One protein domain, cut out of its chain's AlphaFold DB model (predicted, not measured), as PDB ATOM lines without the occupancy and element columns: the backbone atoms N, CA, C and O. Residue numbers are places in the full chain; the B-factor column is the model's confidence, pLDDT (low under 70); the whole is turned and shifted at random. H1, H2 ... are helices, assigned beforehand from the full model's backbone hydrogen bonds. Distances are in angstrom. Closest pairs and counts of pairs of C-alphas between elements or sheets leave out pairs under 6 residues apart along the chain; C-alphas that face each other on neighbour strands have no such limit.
ATOM      1  N   PRO A 419     -20.607  36.703  -7.021       79.62
ATOM      2  CA  PRO A 419     -21.201  35.771  -6.053       79.62
ATOM      3  C   PRO A 419     -21.126  36.287  -4.614       79.62
ATOM      4  O   PRO A 419     -22.105  36.255  -3.866       79.62
ATOM      5  N   LEU A 420     -19.978  36.856  -4.245       86.69
ATOM      6  CA  LEU A 420     -19.749  37.392  -2.915       86.69
ATOM      7  C   LEU A 420     -20.623  38.626  -2.639       86.69
ATOM      8  O   LEU A 420     -21.252  38.709  -1.583       86.69
ATOM      9  N   MET A 421     -20.723  39.565  -3.581       88.50
ATOM     10  CA  MET A 421     -21.602  40.728  -3.430       88.50
ATOM     11  C   MET A 421     -23.070  40.323  -3.236       88.50
ATOM     12  O   MET A 421     -23.738  40.868  -2.357       88.50
ATOM     13  N   ILE A 422     -23.559  39.343  -4.002       86.81
ATOM     14  CA  ILE A 422     -24.936  38.827  -3.911       86.81
ATOM     15  C   ILE A 422     -25.187  38.212  -2.529       86.81
ATOM     16  O   ILE A 422     -26.163  38.558  -1.858       86.81
ATOM     17  N   ALA A 423     -24.266  37.362  -2.071       89.19
ATOM     18  CA  ALA A 423     -24.335  36.722  -0.765       89.19
ATOM     19  C   ALA A 423     -24.388  37.741   0.386       89.19
ATOM     20  O   ALA A 423     -25.251  37.667   1.266       89.19
ATOM     21  N   HIS A 424     -23.502  38.743   0.377       94.25
ATOM     22  CA  HIS A 424     -23.478  39.761   1.433       94.25
ATOM     23  C   HIS A 424     -24.625  40.764   1.326       94.25
ATOM     24  O   HIS A 424     -25.065  41.266   2.360       94.25
ATOM     25  N   TYR A 425     -25.154  41.020   0.127       93.12
ATOM     26  CA  TYR A 425     -26.381  41.797  -0.047       93.12
ATOM     27  C   TYR A 425     -27.581  41.088   0.589       93.12
ATOM     28  O   TYR A 425     -28.317  41.716   1.354       93.12
ATOM     29  N   ALA A 426     -27.733  39.775   0.367       90.69
ATOM     30  CA  ALA A 426     -28.782  38.980   1.003       90.69
ATOM     31  C   ALA A 426     -28.741  39.125   2.535       90.69
ATOM     32  O   ALA A 426     -29.765  39.400   3.169       90.69
ATOM     33  N   CYS A 427     -27.548  39.017   3.127       95.38
ATOM     34  CA  CYS A 427     -27.365  39.216   4.561       95.38
ATOM     35  C   CYS A 427     -27.658  40.648   5.015       95.38
ATOM     36  O   CYS A 427     -28.391  40.822   5.984       95.38
ATOM     37  N   ALA A 428     -27.127  41.663   4.329       95.44
ATOM     38  CA  ALA A 428     -27.328  43.071   4.687       95.44
ATOM     39  C   ALA A 428     -28.811  43.475   4.650       95.44
ATOM     40  O   ALA A 428     -29.276  44.299   5.446       95.44
ATOM     41  N   ARG A 429     -29.563  42.857   3.736       91.88
ATOM     42  CA  ARG A 429     -31.006  43.000   3.606       91.88
ATOM     43  C   ARG A 429     -31.754  42.360   4.774       91.88
ATOM     44  O   ARG A 429     -32.553  43.047   5.406       91.88
ATOM     45  N   ALA A 430     -31.441  41.114   5.127       92.69
ATOM     46  CA  ALA A 430     -32.012  40.462   6.310       92.69
ATOM     47  C   ALA A 430     -31.683  41.230   7.609       92.69
ATOM     48  O   ALA A 430     -32.550  41.441   8.451       92.69
ATOM     49  N   GLU A 431     -30.451  41.732   7.735       95.75
ATOM     50  CA  GLU A 431     -30.005  42.551   8.869       95.75
ATOM     51  C   GLU A 431     -30.804  43.853   9.005       95.75
ATOM     52  O   GLU A 431     -31.008  44.323  10.118       95.75
ATOM     53  N   SER A 432     -31.266  44.439   7.896       93.56
ATOM     54  CA  SER A 432     -32.033  45.693   7.907       93.56
ATOM     55  C   SER A 432     -33.469  45.562   8.408       93.56
ATOM     56  O   SER A 432     -34.092  46.575   8.708       93.56
ATOM     57  N   GLY A 433     -34.019  44.343   8.437       88.31
ATOM     58  CA  GLY A 433     -35.448  44.117   8.666       88.31
ATOM     59  C   GLY A 433     -36.361  44.578   7.518       88.31
ATOM     60  O   GLY A 433     -37.555  44.308   7.561       88.31
ATOM     61  N   ASN A 434     -35.824  45.228   6.477       84.62
ATOM     62  CA  ASN A 434     -36.559  45.668   5.298       84.62
ATOM     63  C   ASN A 434     -35.997  44.998   4.037       84.62
ATOM     64  O   ASN A 434     -34.969  45.401   3.489       84.62
ATOM     65  N   PHE A 435     -36.698  43.965   3.567       80.44
ATOM     66  CA  PHE A 435     -36.277  43.225   2.383       80.44
ATOM     67  C   PHE A 435     -36.377  44.046   1.095       80.44
ATOM     68  O   PHE A 435     -35.603  43.834   0.164       80.44
ATOM     69  N   ASP A 436     -37.286  45.014   1.037       76.38
ATOM     70  CA  ASP A 436     -37.491  45.766  -0.189       76.38
ATOM     71  C   ASP A 436     -36.514  46.919  -0.354       76.38
ATOM     72  O   ASP A 436     -35.962  47.128  -1.434       76.38
ATOM     73  N   ASN A 437     -36.275  47.635   0.738       83.06
ATOM     74  CA  ASN A 437     -35.383  48.775   0.764       83.06
ATOM     75  C   ASN A 437     -34.483  48.709   2.002       83.06
ATOM     76  O   ASN A 437     -34.807  49.289   3.042       83.06
ATOM     77  N   PRO A 438     -33.331  48.030   1.902       87.25
ATOM     78  CA  PRO A 438     -32.439  47.869   3.039       87.25
ATOM     79  C   PRO A 438     -31.721  49.161   3.464       87.25
ATOM     80  O   PRO A 438     -31.004  49.137   4.465       87.25
ATOM     81  N   GLY A 439     -31.873  50.282   2.745       90.38
ATOM     82  CA  GLY A 439     -31.262  51.566   3.118       90.38
ATOM     83  C   GLY A 439     -29.741  51.475   3.269       90.38
ATOM     84  O   GLY A 439     -29.187  51.877   4.295       90.38
ATOM     85  N   LEU A 440     -29.085  50.836   2.296       93.62
ATOM     86  CA  LEU A 440     -27.642  50.608   2.303       93.62
ATOM     87  C   LEU A 440     -26.902  51.891   1.938       93.62
ATOM     88  O   LEU A 440     -27.267  52.582   0.991       93.62
ATOM     89  N   ASP A 441     -25.851  52.183   2.688       93.81
ATOM     90  CA  ASP A 441     -25.050  53.382   2.509       93.81
ATOM     91  C   ASP A 441     -23.957  53.186   1.446       93.81
ATOM     92  O   ASP A 441     -23.130  52.272   1.538       93.81
ATOM     93  N   MET A 442     -23.936  54.073   0.451       93.75
ATOM     94  CA  MET A 442     -22.940  54.063  -0.617       93.75
ATOM     95  C   MET A 442     -21.523  54.332  -0.106       93.75
ATOM     96  O   MET A 442     -20.592  53.710  -0.609       93.75
ATOM     97  N   ASP A 443     -21.354  55.156   0.928       93.00
ATOM     98  CA  ASP A 443     -20.036  55.464   1.498       93.00
ATOM     99  C   ASP A 443     -19.462  54.269   2.276       93.00
ATOM    100  O   ASP A 443     -18.253  54.140   2.469       93.00
ATOM    101  N   ILE A 444     -20.328  53.355   2.727       95.19
ATOM    102  CA  ILE A 444     -19.922  52.134   3.428       95.19
ATOM    103  C   ILE A 444     -19.632  51.014   2.423       95.19
ATOM    104  O   ILE A 444     -18.585  50.364   2.497       95.19
ATOM    105  N   PHE A 445     -20.558  50.757   1.498       94.25
ATOM    106  CA  PHE A 445     -20.484  49.598   0.604       94.25
ATOM    107  C   PHE A 445     -19.765  49.859  -0.721       94.25
ATOM    108  O   PHE A 445     -19.228  48.921  -1.309       94.25
ATOM    109  N   GLY A 446     -19.697  51.114  -1.157       92.38
ATOM    110  CA  GLY A 446     -19.163  51.510  -2.453       92.38
ATOM    111  C   GLY A 446     -20.178  51.381  -3.590       92.38
ATOM    112  O   GLY A 446     -21.140  50.610  -3.538       92.38
ATOM    113  N   GLU A 447     -19.928  52.136  -4.658       89.94
ATOM    114  CA  GLU A 447     -20.808  52.219  -5.825       89.94
ATOM    115  C   GLU A 447     -21.089  50.862  -6.507       89.94
ATOM    116  O   GLU A 447     -22.262  50.604  -6.794       89.94
ATOM    117  N   PRO A 448     -20.107  49.961  -6.748       86.94
ATOM    118  CA  PRO A 448     -20.382  48.687  -7.422       86.94
ATOM    119  C   PRO A 448     -21.406  47.825  -6.676       86.94
ATOM    120  O   PRO A 448     -22.306  47.254  -7.294       86.94
ATOM    121  N   PHE A 449     -21.320  47.791  -5.343       90.38
ATOM    122  CA  PHE A 449     -22.230  47.020  -4.502       90.38
ATOM    123  C   PHE A 449     -23.643  47.607  -4.502       90.38
ATOM    124  O   PHE A 449     -24.615  46.869  -4.653       90.38
ATOM    125  N   ILE A 450     -23.778  48.933  -4.388       90.19
ATOM    126  CA  ILE A 450     -25.088  49.607  -4.444       90.19
ATOM    127  C   ILE A 450     -25.724  49.458  -5.829       90.19
ATOM    128  O   ILE A 450     -26.914  49.164  -5.949       90.19
ATOM    129  N   ARG A 451     -24.925  49.584  -6.891       85.25
ATOM    130  CA  ARG A 451     -25.379  49.369  -8.267       85.25
ATOM    131  C   ARG A 451     -25.902  47.950  -8.466       85.25
ATOM    132  O   ARG A 451     -26.954  47.781  -9.081       85.25
ATOM    133  N   LEU A 452     -25.189  46.947  -7.950       83.31
ATOM    134  CA  LEU A 452     -25.664  45.567  -7.953       83.31
ATOM    135  C   LEU A 452     -26.970  45.451  -7.164       83.31
ATOM    136  O   LEU A 452     -27.932  44.922  -7.701       83.31
ATOM    137  N   ALA A 453     -27.027  45.981  -5.940       82.06
ATOM    138  CA  ALA A 453     -28.206  45.930  -5.077       82.06
ATOM    139  C   ALA A 453     -29.467  46.506  -5.743       82.06
ATOM    140  O   ALA A 453     -30.552  45.955  -5.576       82.06
ATOM    141  N   HIS A 454     -29.332  47.587  -6.519       78.44
ATOM    142  CA  HIS A 454     -30.448  48.185  -7.258       78.44
ATOM    143  C   HIS A 454     -30.878  47.324  -8.448       78.44
ATOM    144  O   HIS A 454     -32.069  47.143  -8.677       78.44
ATOM    145  N   LYS A 455     -29.908  46.773  -9.181       73.69
ATOM    146  CA  LYS A 455     -30.155  45.967 -10.381       73.69
ATOM    147  C   LYS A 455     -30.451  44.502 -10.089       73.69
ATOM    148  O   LYS A 455     -30.773  43.764 -11.005       73.69
ATOM    149  N   ILE A 456     -30.340  44.043  -8.844       68.38
ATOM    150  CA  ILE A 456     -30.501  42.622  -8.506       68.38
ATOM    151  C   ILE A 456     -31.907  42.098  -8.809       68.38
ATOM    152  O   ILE A 456     -32.065  40.910  -9.047       68.38
ATOM    153  N   ARG A 457     -32.904  42.991  -8.847       54.56
ATOM    154  CA  ARG A 457     -34.271  42.695  -9.299       54.56
ATOM    155  C   ARG A 457     -34.399  42.624 -10.823       54.56
ATOM    156  O   ARG A 457     -35.314  41.974 -11.307       54.56
ATOM    157  N   ASP A 458     -33.490  43.279 -11.543       45.84
ATOM    158  CA  ASP A 458     -33.413  43.306 -13.010       45.84
ATOM    159  C   ASP A 458     -32.535  42.169 -13.561       45.84
ATOM    160  O   ASP A 458     -32.510  41.907 -14.761       45.84
ATOM    161  N   PHE A 459     -31.748  41.526 -12.696       43.94
ATOM    162  CA  PHE A 459     -30.951  40.361 -13.036       43.94
ATOM    163  C   PHE A 459     -31.813  39.108 -12.834       43.94
ATOM    164  O   PHE A 459     -32.064  38.714 -11.700       43.94
ATOM    165  N   ASP A 460     -32.225  38.469 -13.933       36.97
ATOM    166  CA  ASP A 460     -33.023  37.226 -13.988       36.97
ATOM    167  C   ASP A 460     -32.272  35.971 -13.471       36.97
ATOM    168  O   ASP A 460     -32.305  34.895 -14.066       36.97
ATOM    169  N   PHE A 461     -31.563  36.085 -12.349       41.03
ATOM    170  CA  PHE A 461     -30.940  34.965 -11.650       41.03
ATOM    171  C   PHE A 461     -31.686  34.751 -10.332       41.03
ATOM    172  O   PHE A 461     -31.578  35.586  -9.431       41.03
ATOM    173  N   PRO A 462     -32.448  33.655 -10.155       46.22
ATOM    174  CA  PRO A 462     -32.943  33.293  -8.840       46.22
ATOM    175  C   PRO A 462     -31.779  32.712  -8.029       46.22
ATOM    176  O   PRO A 462     -31.691  31.502  -7.830       46.22
ATOM    177  N   ASP A 463     -30.869  33.568  -7.567       62.94
ATOM    178  CA  ASP A 463     -29.918  33.173  -6.537       62.94
ATOM    179  C   ASP A 463     -30.724  32.885  -5.274       62.94
ATOM    180  O   ASP A 463     -31.260  33.792  -4.638       62.94
ATOM    181  N   GLU A 464     -30.857  31.604  -4.925       66.25
ATOM    182  CA  GLU A 464     -31.688  31.129  -3.809       66.25
ATOM    183  C   GLU A 464     -31.432  31.882  -2.514       66.25
ATOM    184  O   GLU A 464     -32.362  32.158  -1.760       66.25
ATOM    185  N   ILE A 465     -30.180  32.280  -2.297       74.75
ATOM    186  CA  ILE A 465     -29.751  33.036  -1.128       74.75
ATOM    187  C   ILE A 465     -30.500  34.370  -0.973       74.75
ATOM    188  O   ILE A 465     -30.714  34.829   0.147       74.75
ATOM    189  N   LEU A 466     -30.984  34.962  -2.074       77.81
ATOM    190  CA  LEU A 466     -31.836  36.155  -2.095       77.81
ATOM    191  C   LEU A 466     -33.294  35.876  -1.711       77.81
ATOM    192  O   LEU A 466     -34.087  36.814  -1.635       77.81
ATOM    193  N   TYR A 467     -33.675  34.636  -1.439       75.06
ATOM    194  CA  TYR A 467     -35.014  34.270  -0.969       75.06
ATOM    195  C   TYR A 467     -34.980  33.598   0.408       75.06
ATOM    196  O   TYR A 467     -36.022  33.440   1.047       75.06
ATOM    197  N   VAL A 468     -33.789  33.262   0.911       77.94
ATOM    198  CA  VAL A 468     -33.605  32.748   2.268       77.94
ATOM    199  C   VAL A 468     -33.797  33.874   3.288       77.94
ATOM    200  O   VAL A 468     -33.260  34.973   3.151       77.94
ATOM    201  N   GLN A 469     -34.561  33.592   4.345       80.69
ATOM    202  CA  GLN A 469     -34.813  34.537   5.442       80.69
ATOM    203  C   GLN A 469     -33.569  34.782   6.308       80.69
ATOM    204  O   GLN A 469     -33.368  35.878   6.827       80.69
ATOM    205  N   GLN A 470     -32.729  33.758   6.470       87.00
ATOM    206  CA  GLN A 470     -31.511  33.792   7.282       87.00
ATOM    207  C   GLN A 470     -30.282  33.361   6.467       87.00
ATOM    208  O   GLN A 470     -29.668  32.338   6.772       87.00
ATOM    209  N   PRO A 471     -29.897  34.146   5.443       90.38
ATOM    210  CA  PRO A 471     -28.818  33.783   4.523       90.38
ATOM    211  C   PRO A 471     -27.457  33.650   5.224       90.38
ATOM    212  O   PRO A 471     -26.553  33.007   4.706       90.38
ATOM    213  N   HIS A 472     -27.294  34.208   6.431       93.31
ATOM    214  CA  HIS A 472     -26.066  34.091   7.225       93.31
ATOM    215  C   HIS A 472     -25.648  32.653   7.549       93.31
ATOM    216  O   HIS A 472     -24.494  32.434   7.894       93.31
ATOM    217  N   PHE A 473     -26.564  31.683   7.505       88.62
ATOM    218  CA  PHE A 473     -26.202  30.276   7.697       88.62
ATOM    219  C   PHE A 473     -25.673  29.609   6.426       88.62
ATOM    220  O   PHE A 473     -24.914  28.644   6.523       88.62
ATOM    221  N   ASP A 474     -26.013  30.156   5.261       84.25
ATOM    222  CA  ASP A 474     -25.590  29.641   3.962       84.25
ATOM    223  C   ASP A 474     -24.295  30.314   3.481       84.25
ATOM    224  O   ASP A 474     -23.479  29.692   2.798       84.25
TER     225      ASP A 474
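This is residues 419 to 474 of the 856 residues of the protein "DEAD/DEAH box helicase domain protein" of Thermincola potens (strain JR) (UniProt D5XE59). One longer helix, H1, stands between two sides: on one side the short helices H2 and H3, with H3 set crosswise to the first half of H1, and on the other an unnamed tail, residues 456 to 474, that loops out from the end of H3 and comes back beside H1. Residues 457 to 462 of this loop stick out. The printed part has 56 residues with three named helices, H1, H2 and H3 in that order, and no named strand; the class is all helix, though the named helices hold 27 of the 56 residues, under half. The whole is compact, with a radius of gyration of the C-alphas of 10.4 A and spans of 26 by 24 by 19 A.

H1, residues 419 to 432, begins at C-alpha 419 at (-21.201, 35.771, -6.053) and is 20.3 A long. H2 is residues 442 to 445, 5.2 A. H3, residues 447 to 455, is 12.1 A long and ends at C-alpha 455 at (-30.155, 45.967, -10.381).

H1 touches H3 with residues 421 to 425 alone, and their lines are about perpendicular, at 76 degrees. Their closest C-alphas, those of Met 421 and Phe 449, are 6.4 A apart. H2 and H3 are close but not clearly touching; their closest C-alphas, those of Met 442 and Ile 450, are 6.3 A apart. H1 and H2 are apart. In H1 and H3 every O i to N i+4 pair is within hydrogen-bond range; H2 is too short for such a pair.

The C-alphas farthest apart, those of Asp 443 and Pro 462, are 27.7 A from each other. The printed part has no cut. The link from H1 to H2 is short, and that from H2 to H3 is tight. The mean pLDDT of the printed part is 81.7, and residues 456 to 464 are under 70.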